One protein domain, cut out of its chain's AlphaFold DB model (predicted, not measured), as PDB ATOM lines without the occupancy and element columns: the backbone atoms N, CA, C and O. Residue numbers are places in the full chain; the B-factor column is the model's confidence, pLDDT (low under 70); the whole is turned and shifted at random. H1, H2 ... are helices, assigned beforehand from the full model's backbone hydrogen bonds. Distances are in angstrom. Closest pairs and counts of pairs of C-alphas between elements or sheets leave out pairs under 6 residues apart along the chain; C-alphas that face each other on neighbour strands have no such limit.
ATOM      1  N   PRO A 219       7.567 -45.692 -41.298       76.75
ATOM      2  CA  PRO A 219       7.966 -44.665 -42.245       76.75
ATOM      3  C   PRO A 219       7.877 -45.201 -43.674       76.75
ATOM      4  O   PRO A 219       8.257 -46.336 -43.960       76.75
ATOM      5  N   THR A 220       7.375 -44.381 -44.592       79.81
ATOM      6  CA  THR A 220       7.316 -44.732 -46.017       79.81
ATOM      7  C   THR A 220       8.723 -44.887 -46.598       79.81
ATOM      8  O   THR A 220       9.603 -44.105 -46.238       79.81
ATOM      9  N   LYS A 221       8.917 -45.787 -47.571       82.31
ATOM     10  CA  LYS A 221      10.200 -45.992 -48.278       82.31
ATOM     11  C   LYS A 221      10.893 -44.686 -48.705       82.31
ATOM     12  O   LYS A 221      12.041 -44.457 -48.352       82.31
ATOM     13  N   SER A 222      10.156 -43.769 -49.337       81.56
ATOM     14  CA  SER A 222      10.681 -42.456 -49.759       81.56
ATOM     15  C   SER A 222      11.199 -41.593 -48.596       81.56
ATOM     16  O   SER A 222      12.133 -40.812 -48.757       81.56
ATOM     17  N   MET A 223      10.609 -41.716 -47.407       78.94
ATOM     18  CA  MET A 223      11.046 -40.980 -46.218       78.94
ATOM     19  C   MET A 223      12.349 -41.557 -45.657       78.94
ATOM     20  O   MET A 223      13.225 -40.787 -45.273       78.94
ATOM     21  N   LEU A 224      12.494 -42.886 -45.663       81.81
ATOM     22  CA  LEU A 224      13.725 -43.580 -45.273       81.81
ATOM     23  C   LEU A 224      14.882 -43.263 -46.232       81.81
ATOM     24  O   LEU A 224      15.972 -42.918 -45.785       81.81
ATOM     25  N   GLU A 225      14.627 -43.283 -47.541       83.69
ATOM     26  CA  GLU A 225      15.613 -42.913 -48.567       83.69
ATOM     27  C   GLU A 225      16.049 -41.445 -48.432       83.69
ATOM     28  O   GLU A 225      17.238 -41.139 -48.473       83.69
ATOM     29  N   ASN A 226      15.111 -40.524 -48.193       82.88
ATOM     30  CA  ASN A 226      15.451 -39.117 -47.964       82.88
ATOM     31  C   ASN A 226      16.266 -38.905 -46.677       82.88
ATOM     32  O   ASN A 226      17.152 -38.049 -46.653       82.88
ATOM     33  N   LEU A 227      15.981 -39.665 -45.616       82.44
ATOM     34  CA  LEU A 227      16.744 -39.630 -44.364       82.44
ATOM     35  C   LEU A 227      18.181 -40.136 -44.551       82.44
ATOM     36  O   LEU A 227      19.095 -39.519 -44.010       82.44
ATOM     37  N   LEU A 228      18.373 -41.181 -45.363       82.88
ATOM     38  CA  LEU A 228      19.685 -41.705 -45.766       82.88
ATOM     39  C   LEU A 228      20.506 -40.709 -46.595       82.88
ATOM     40  O   LEU A 228      21.727 -40.709 -46.516       82.88
ATOM     41  N   VAL A 229      19.854 -39.884 -47.418       83.75
ATOM     42  CA  VAL A 229      20.549 -38.945 -48.318       83.75
ATOM     43  C   VAL A 229      20.851 -37.608 -47.644       83.75
ATOM     44  O   VAL A 229      21.863 -36.979 -47.942       83.75
ATOM     45  N   THR A 230      19.947 -37.124 -46.789       81.19
ATOM     46  CA  THR A 230      20.027 -35.757 -46.245       81.19
ATOM     47  C   THR A 230      20.498 -35.687 -44.799       81.19
ATOM     48  O   THR A 230      20.838 -34.592 -44.351       81.19
ATOM     49  N   HIS A 231      20.451 -36.805 -44.062       80.00
ATOM     50  CA  HIS A 231      20.738 -36.913 -42.622       80.00
ATOM     51  C   HIS A 231      20.027 -35.860 -41.767       80.00
ATOM     52  O   HIS A 231      20.453 -35.535 -40.661       80.00
ATOM     53  N   ASN A 232      18.934 -35.293 -42.285       77.19
ATOM     54  CA  ASN A 232      18.309 -34.123 -41.706       77.19
ATOM     55  C   ASN A 232      16.987 -34.494 -41.036       77.19
ATOM     56  O   ASN A 232      15.986 -34.795 -41.690       77.19
ATOM     57  N   THR A 233      16.982 -34.392 -39.712       76.81
ATOM     58  CA  THR A 233      15.839 -34.710 -38.855       76.81
ATOM     59  C   THR A 233      15.026 -33.474 -38.446       76.81
ATOM     60  O   THR A 233      13.922 -33.595 -37.920       76.81
ATOM     61  N   SER A 234      15.487 -32.261 -38.778       75.50
ATOM     62  CA  SER A 234      14.836 -30.992 -38.391       75.50
ATOM     63  C   SER A 234      13.470 -30.746 -39.044       75.50
ATOM     64  O   SER A 234      12.704 -29.897 -38.594       75.50
ATOM     65  N   ARG A 235      13.146 -31.489 -40.109       76.81
ATOM     66  CA  ARG A 235      11.871 -31.368 -40.833       76.81
ATOM     67  C   ARG A 235      10.723 -32.137 -40.170       76.81
ATOM     68  O   ARG A 235       9.580 -31.977 -40.597       76.81
ATOM     69  N   PHE A 236      11.000 -32.969 -39.166       77.94
ATOM     70  CA  PHE A 236       9.982 -33.777 -38.497       77.94
ATOM     71  C   PHE A 236       9.387 -33.050 -37.290       77.94
ATOM     72  O   PHE A 236      10.073 -32.359 -36.543       77.94
ATOM     73  N   SER A 237       8.080 -33.229 -37.081       79.62
ATOM     74  CA  SER A 237       7.408 -32.757 -35.870       79.62
ATOM     75  C   SER A 237       7.901 -33.527 -34.638       79.62
ATOM     76  O   SER A 237       8.447 -34.623 -34.764       79.62
ATOM     77  N   ALA A 238       7.644 -33.011 -33.433       75.81
ATOM     78  CA  ALA A 238       8.001 -33.697 -32.185       75.81
ATOM     79  C   ALA A 238       7.452 -35.140 -32.113       75.81
ATOM     80  O   ALA A 238       8.142 -36.047 -31.655       75.81
ATOM     81  N   ALA A 239       6.245 -35.370 -32.644       74.12
ATOM     82  CA  ALA A 239       5.653 -36.703 -32.756       74.12
ATOM     83  C   ALA A 239       6.367 -37.589 -33.798       74.12
ATOM     84  O   ALA A 239       6.562 -38.782 -33.570       74.12
ATOM     85  N   GLY A 240       6.802 -37.012 -34.924       74.12
ATOM     86  CA  GLY A 240       7.602 -37.715 -35.930       74.12
ATOM     87  C   GLY A 240       8.975 -38.125 -35.396       74.12
ATOM     88  O   GLY A 240       9.371 -39.276 -35.554       74.12
ATOM     89  N   MET A 241       9.652 -37.221 -34.684       77.56
ATOM     90  CA  MET A 241      10.926 -37.495 -34.008       77.56
ATOM     91  C   MET A 241      10.782 -38.590 -32.947       77.56
ATOM     92  O   MET A 241      11.597 -39.506 -32.886       77.56
ATOM     93  N   HIS A 242       9.709 -38.551 -32.152       80.12
ATOM     94  CA  HIS A 242       9.409 -39.593 -31.173       80.12
ATOM     95  C   HIS A 242       9.253 -40.979 -31.822       80.12
ATOM     96  O   HIS A 242       9.837 -41.953 -31.347       80.12
ATOM     97  N   ASN A 243       8.523 -41.065 -32.938       78.94
ATOM     98  CA  ASN A 243       8.316 -42.323 -33.656       78.94
ATOM     99  C   ASN A 243       9.604 -42.849 -34.302       78.94
ATOM    100  O   ASN A 243       9.890 -44.041 -34.197       78.94
ATOM    101  N   LEU A 244      10.407 -41.974 -34.914       81.19
ATOM    102  CA  LEU A 244      11.704 -42.342 -35.490       81.19
ATOM    103  C   LEU A 244      12.679 -42.856 -34.419       81.19
ATOM    104  O   LEU A 244      13.383 -43.836 -34.655       81.19
ATOM    105  N   ARG A 245      12.678 -42.248 -33.225       82.88
ATOM    106  CA  ARG A 245      13.511 -42.688 -32.096       82.88
ATOM    107  C   ARG A 245      13.051 -44.036 -31.545       82.88
ATOM    108  O   ARG A 245      13.872 -44.905 -31.280       82.88
ATOM    109  N   LYS A 246      11.735 -44.245 -31.430       77.88
ATOM    110  CA  LYS A 246      11.138 -45.519 -30.984       77.88
ATOM    111  C   LYS A 246      11.435 -46.676 -31.950       77.88
ATOM    112  O   LYS A 246      11.529 -47.816 -31.512       77.88
ATOM    113  N   LEU A 247      11.600 -46.371 -33.237       78.19
ATOM    114  CA  LEU A 247      11.998 -47.314 -34.287       78.19
ATOM    115  C   LEU A 247      13.518 -47.534 -34.388       78.19
ATOM    116  O   LEU A 247      13.951 -48.319 -35.223       78.19
ATOM    117  N   GLY A 248      14.330 -46.836 -33.584       81.06
ATOM    118  CA  GLY A 248      15.793 -46.929 -33.643       81.06
ATOM    119  C   GLY A 248      16.415 -46.309 -34.900       81.06
ATOM    120  O   GLY A 248      17.577 -46.573 -35.203       81.06
ATOM    121  N   ILE A 249      15.649 -45.502 -35.644       84.19
ATOM    122  CA  ILE A 249      16.109 -44.810 -36.858       84.19
ATOM    123  C   ILE A 249      16.937 -43.574 -36.496       84.19
ATOM    124  O   ILE A 249      17.812 -43.181 -37.261       84.19
ATOM    125  N   ILE A 250      16.664 -42.958 -35.341       85.00
ATOM    126  CA  ILE A 250      17.439 -41.828 -34.821       85.00
ATOM    127  C   ILE A 250      17.858 -42.063 -33.366       85.00
ATOM    128  O   ILE A 250      17.118 -42.692 -32.607       85.00
ATOM    129  N   ASP A 251      19.022 -41.538 -32.980       81.12
ATOM    130  CA  ASP A 251      19.526 -41.580 -31.602       81.12
ATOM    131  C   ASP A 251      18.884 -40.496 -30.703       81.12
ATOM    132  O   ASP A 251      18.068 -39.677 -31.142       81.12
ATOM    133  N   GLU A 252      19.235 -40.478 -29.411       77.69
ATOM    134  CA  GLU A 252      18.747 -39.463 -28.459       77.69
ATOM    135  C   GLU A 252      19.191 -38.031 -28.812       77.69
ATOM    136  O   GLU A 252      18.545 -37.071 -28.386       77.69
ATOM    137  N   ASN A 253      20.235 -37.891 -29.636       76.44
ATOM    138  CA  ASN A 253      20.796 -36.623 -30.100       76.44
ATOM    139  C   ASN A 253      20.214 -36.170 -31.456       76.44
ATOM    140  O   ASN A 253      20.515 -35.067 -31.910       76.44
ATOM    141  N   GLY A 254      19.363 -36.986 -32.090       71.25
ATOM    142  CA  GLY A 254      18.740 -36.702 -33.384       71.25
ATOM    143  C   GLY A 254      19.582 -37.070 -34.611       71.25
ATOM    144  O   GLY A 254      19.213 -36.661 -35.716       71.25
ATOM    145  N   ASN A 255      20.667 -37.830 -34.445       83.00
ATOM    146  CA  ASN A 255      21.463 -38.384 -35.541       83.00
ATOM    147  C   ASN A 255      20.783 -39.618 -36.132       83.00
ATOM    148  O   ASN A 255      20.171 -40.405 -35.414       83.00
ATOM    149  N   VAL A 256      20.920 -39.796 -37.443       84.75
ATOM    150  CA  VAL A 256      20.287 -40.883 -38.197       84.75
ATOM    151  C   VAL A 256      21.158 -42.144 -38.173       84.75
ATOM    152  O   VAL A 256      22.347 -42.075 -38.470       84.75
ATOM    153  N   SER A 257      20.558 -43.295 -37.864       85.06
ATOM    154  CA  SER A 257      21.188 -44.616 -37.958       85.06
ATOM    155  C   SER A 257      20.970 -45.214 -39.348       85.06
ATOM    156  O   SER A 257      19.876 -45.680 -39.674       85.06
ATOM    157  N   GLU A 258      22.009 -45.201 -40.179       83.81
ATOM    158  CA  GLU A 258      21.949 -45.752 -41.541       83.81
ATOM    159  C   GLU A 258      21.718 -47.269 -41.550       83.81
ATOM    160  O   GLU A 258      20.951 -47.769 -42.371       83.81
ATOM    161  N   GLU A 259      22.331 -47.992 -40.609       84.31
ATOM    162  CA  GLU A 259      22.225 -49.451 -40.484       84.31
ATOM    163  C   GLU A 259      20.772 -49.884 -40.253       84.31
ATOM    164  O   GLU A 259      20.235 -50.701 -41.005       84.31
ATOM    165  N   THR A 260      20.094 -49.241 -39.294       81.81
ATOM    166  CA  THR A 260      18.684 -49.515 -38.989       81.81
ATOM    167  C   THR A 260      17.770 -49.184 -40.173       81.81
ATOM    168  O   THR A 260      16.790 -49.887 -40.425       81.81
ATOM    169  N   ILE A 261      18.069 -48.116 -40.926       83.62
ATOM    170  CA  ILE A 261      17.275 -47.751 -42.107       83.62
ATOM    171  C   ILE A 261      17.430 -48.795 -43.216       83.62
ATOM    172  O   ILE A 261      16.429 -49.187 -43.819       83.62
ATOM    173  N   LEU A 262      18.655 -49.247 -43.492       84.69
ATOM    174  CA  LEU A 262      18.923 -50.251 -44.522       84.69
ATOM    175  C   LEU A 262      18.273 -51.596 -44.182       84.69
ATOM    176  O   LEU A 262      17.669 -52.225 -45.053       84.69
ATOM    177  N   GLU A 263      18.322 -52.013 -42.918       84.94
ATOM    178  CA  GLU A 263      17.624 -53.214 -42.448       84.94
ATOM    179  C   GLU A 263      16.099 -53.088 -42.618       84.94
ATOM    180  O   GLU A 263      15.429 -54.016 -43.083       84.94
ATOM    181  N   MET A 264      15.538 -51.914 -42.318       80.75
ATOM    182  CA  MET A 264      14.104 -51.656 -42.461       80.75
ATOM    183  C   MET A 264      13.655 -51.600 -43.927       80.75
ATOM    184  O   MET A 264      12.569 -52.090 -44.244       80.75
ATOM    185  N   LEU A 265      14.484 -51.043 -44.816       82.31
ATOM    186  CA  LEU A 265      14.249 -51.031 -46.262       82.31
ATOM    187  C   LEU A 265      14.297 -52.434 -46.868       82.31
ATOM    188  O   LEU A 265      13.518 -52.695 -47.771       82.31
ATOM    189  N   ASN A 266      15.164 -53.317 -46.367       83.31
ATOM    190  CA  ASN A 266      15.288 -54.691 -46.862       83.31
ATOM    191  C   ASN A 266      14.226 -55.648 -46.292       83.31
ATOM    192  O   ASN A 266      13.924 -56.662 -46.915       83.31
ATOM    193  N   SER A 267      13.707 -55.378 -45.090       78.19
ATOM    194  CA  SER A 267      12.741 -56.260 -44.416       78.19
ATOM    195  C   SER A 267      11.276 -55.909 -44.683       78.19
ATOM    196  O   SER A 267      10.439 -56.808 -44.672       78.19
ATOM    197  N   ASN A 268      10.951 -54.631 -44.914       71.69
ATOM    198  CA  ASN A 268       9.563 -54.160 -45.027       71.69
ATOM    199  C   ASN A 268       9.165 -53.656 -46.428       71.69
ATOM    200  O   ASN A 268       7.985 -53.360 -46.630       71.69
ATOM    201  N   TYR A 269      10.105 -53.531 -47.374       63.91
ATOM    202  CA  TYR A 269       9.883 -52.986 -48.724       63.91
ATOM    203  C   TYR A 269      10.708 -53.707 -49.794       63.91
ATOM    204  O   TYR A 269      10.426 -53.449 -50.990       63.91
TER     205      TYR A 269
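AT A GLANCE: This is residues 219 to 269 of the 269 residues of an uncharacterized protein of Lachnoclostridium sp. An196 (UniProt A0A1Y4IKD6). Two short helices, H1 and H3, lie side by side and run opposite ways, while H2, between them along the chain, sits to one side of this pair and is turned crosswise to it. Two stretches without a named element, residues 231 to 237 and 247 to 257, lead out to H2 and back. The printed part has 51 residues with three named helices, in the order H1, H2, H3, and no named strand: the class is all helix. The whole is compact, with a radius of gyration of the C-alphas of 9.9 A, and rounded, spanning 26 by 19 by 16 A.

HOW THE PARTS SIT: Start with H1, residues 221 to 230, and look from it to H3, residues 258 to 268. They touch, and their closest C-alphas are those of Leu 228 and Glu 258, 6.3 A apart. Their lines stand at a shallow tilt of 15 degrees, and they run opposite ways, with 10.9 A from centre to centre. Now look at H2, residues 238 to 246: it is apart from H1 and apart from H3. In H1, H2 and H3 every O i to N i+4 pair is within hydrogen-bond range.

IN THESE COORDINATES: Find C-alpha 221 at (10.200, -45.992, -48.278); from there H1 runs 14.3 A to C-alpha 230. H2 begins at C-alpha 238, at (8.001, -33.697, -32.185), and runs 12.3 A to C-alpha 246. H3 runs 15.4 A from C-alpha 258 to C-alpha 268, at (9.563, -54.160, -45.027).

THE WHOLE: The C-alphas farthest apart are those of Asn 253 and Tyr 269, at 27.1 A. The link from H1 to H2 is short, with 7 residues, and that from H2 to H3 is long, with 11. The printed part has no cut and ends at Tyr 269, the chain's last residue. The mean pLDDT of the printed part is 79.9, and residue 269 is the one printed residue under 70.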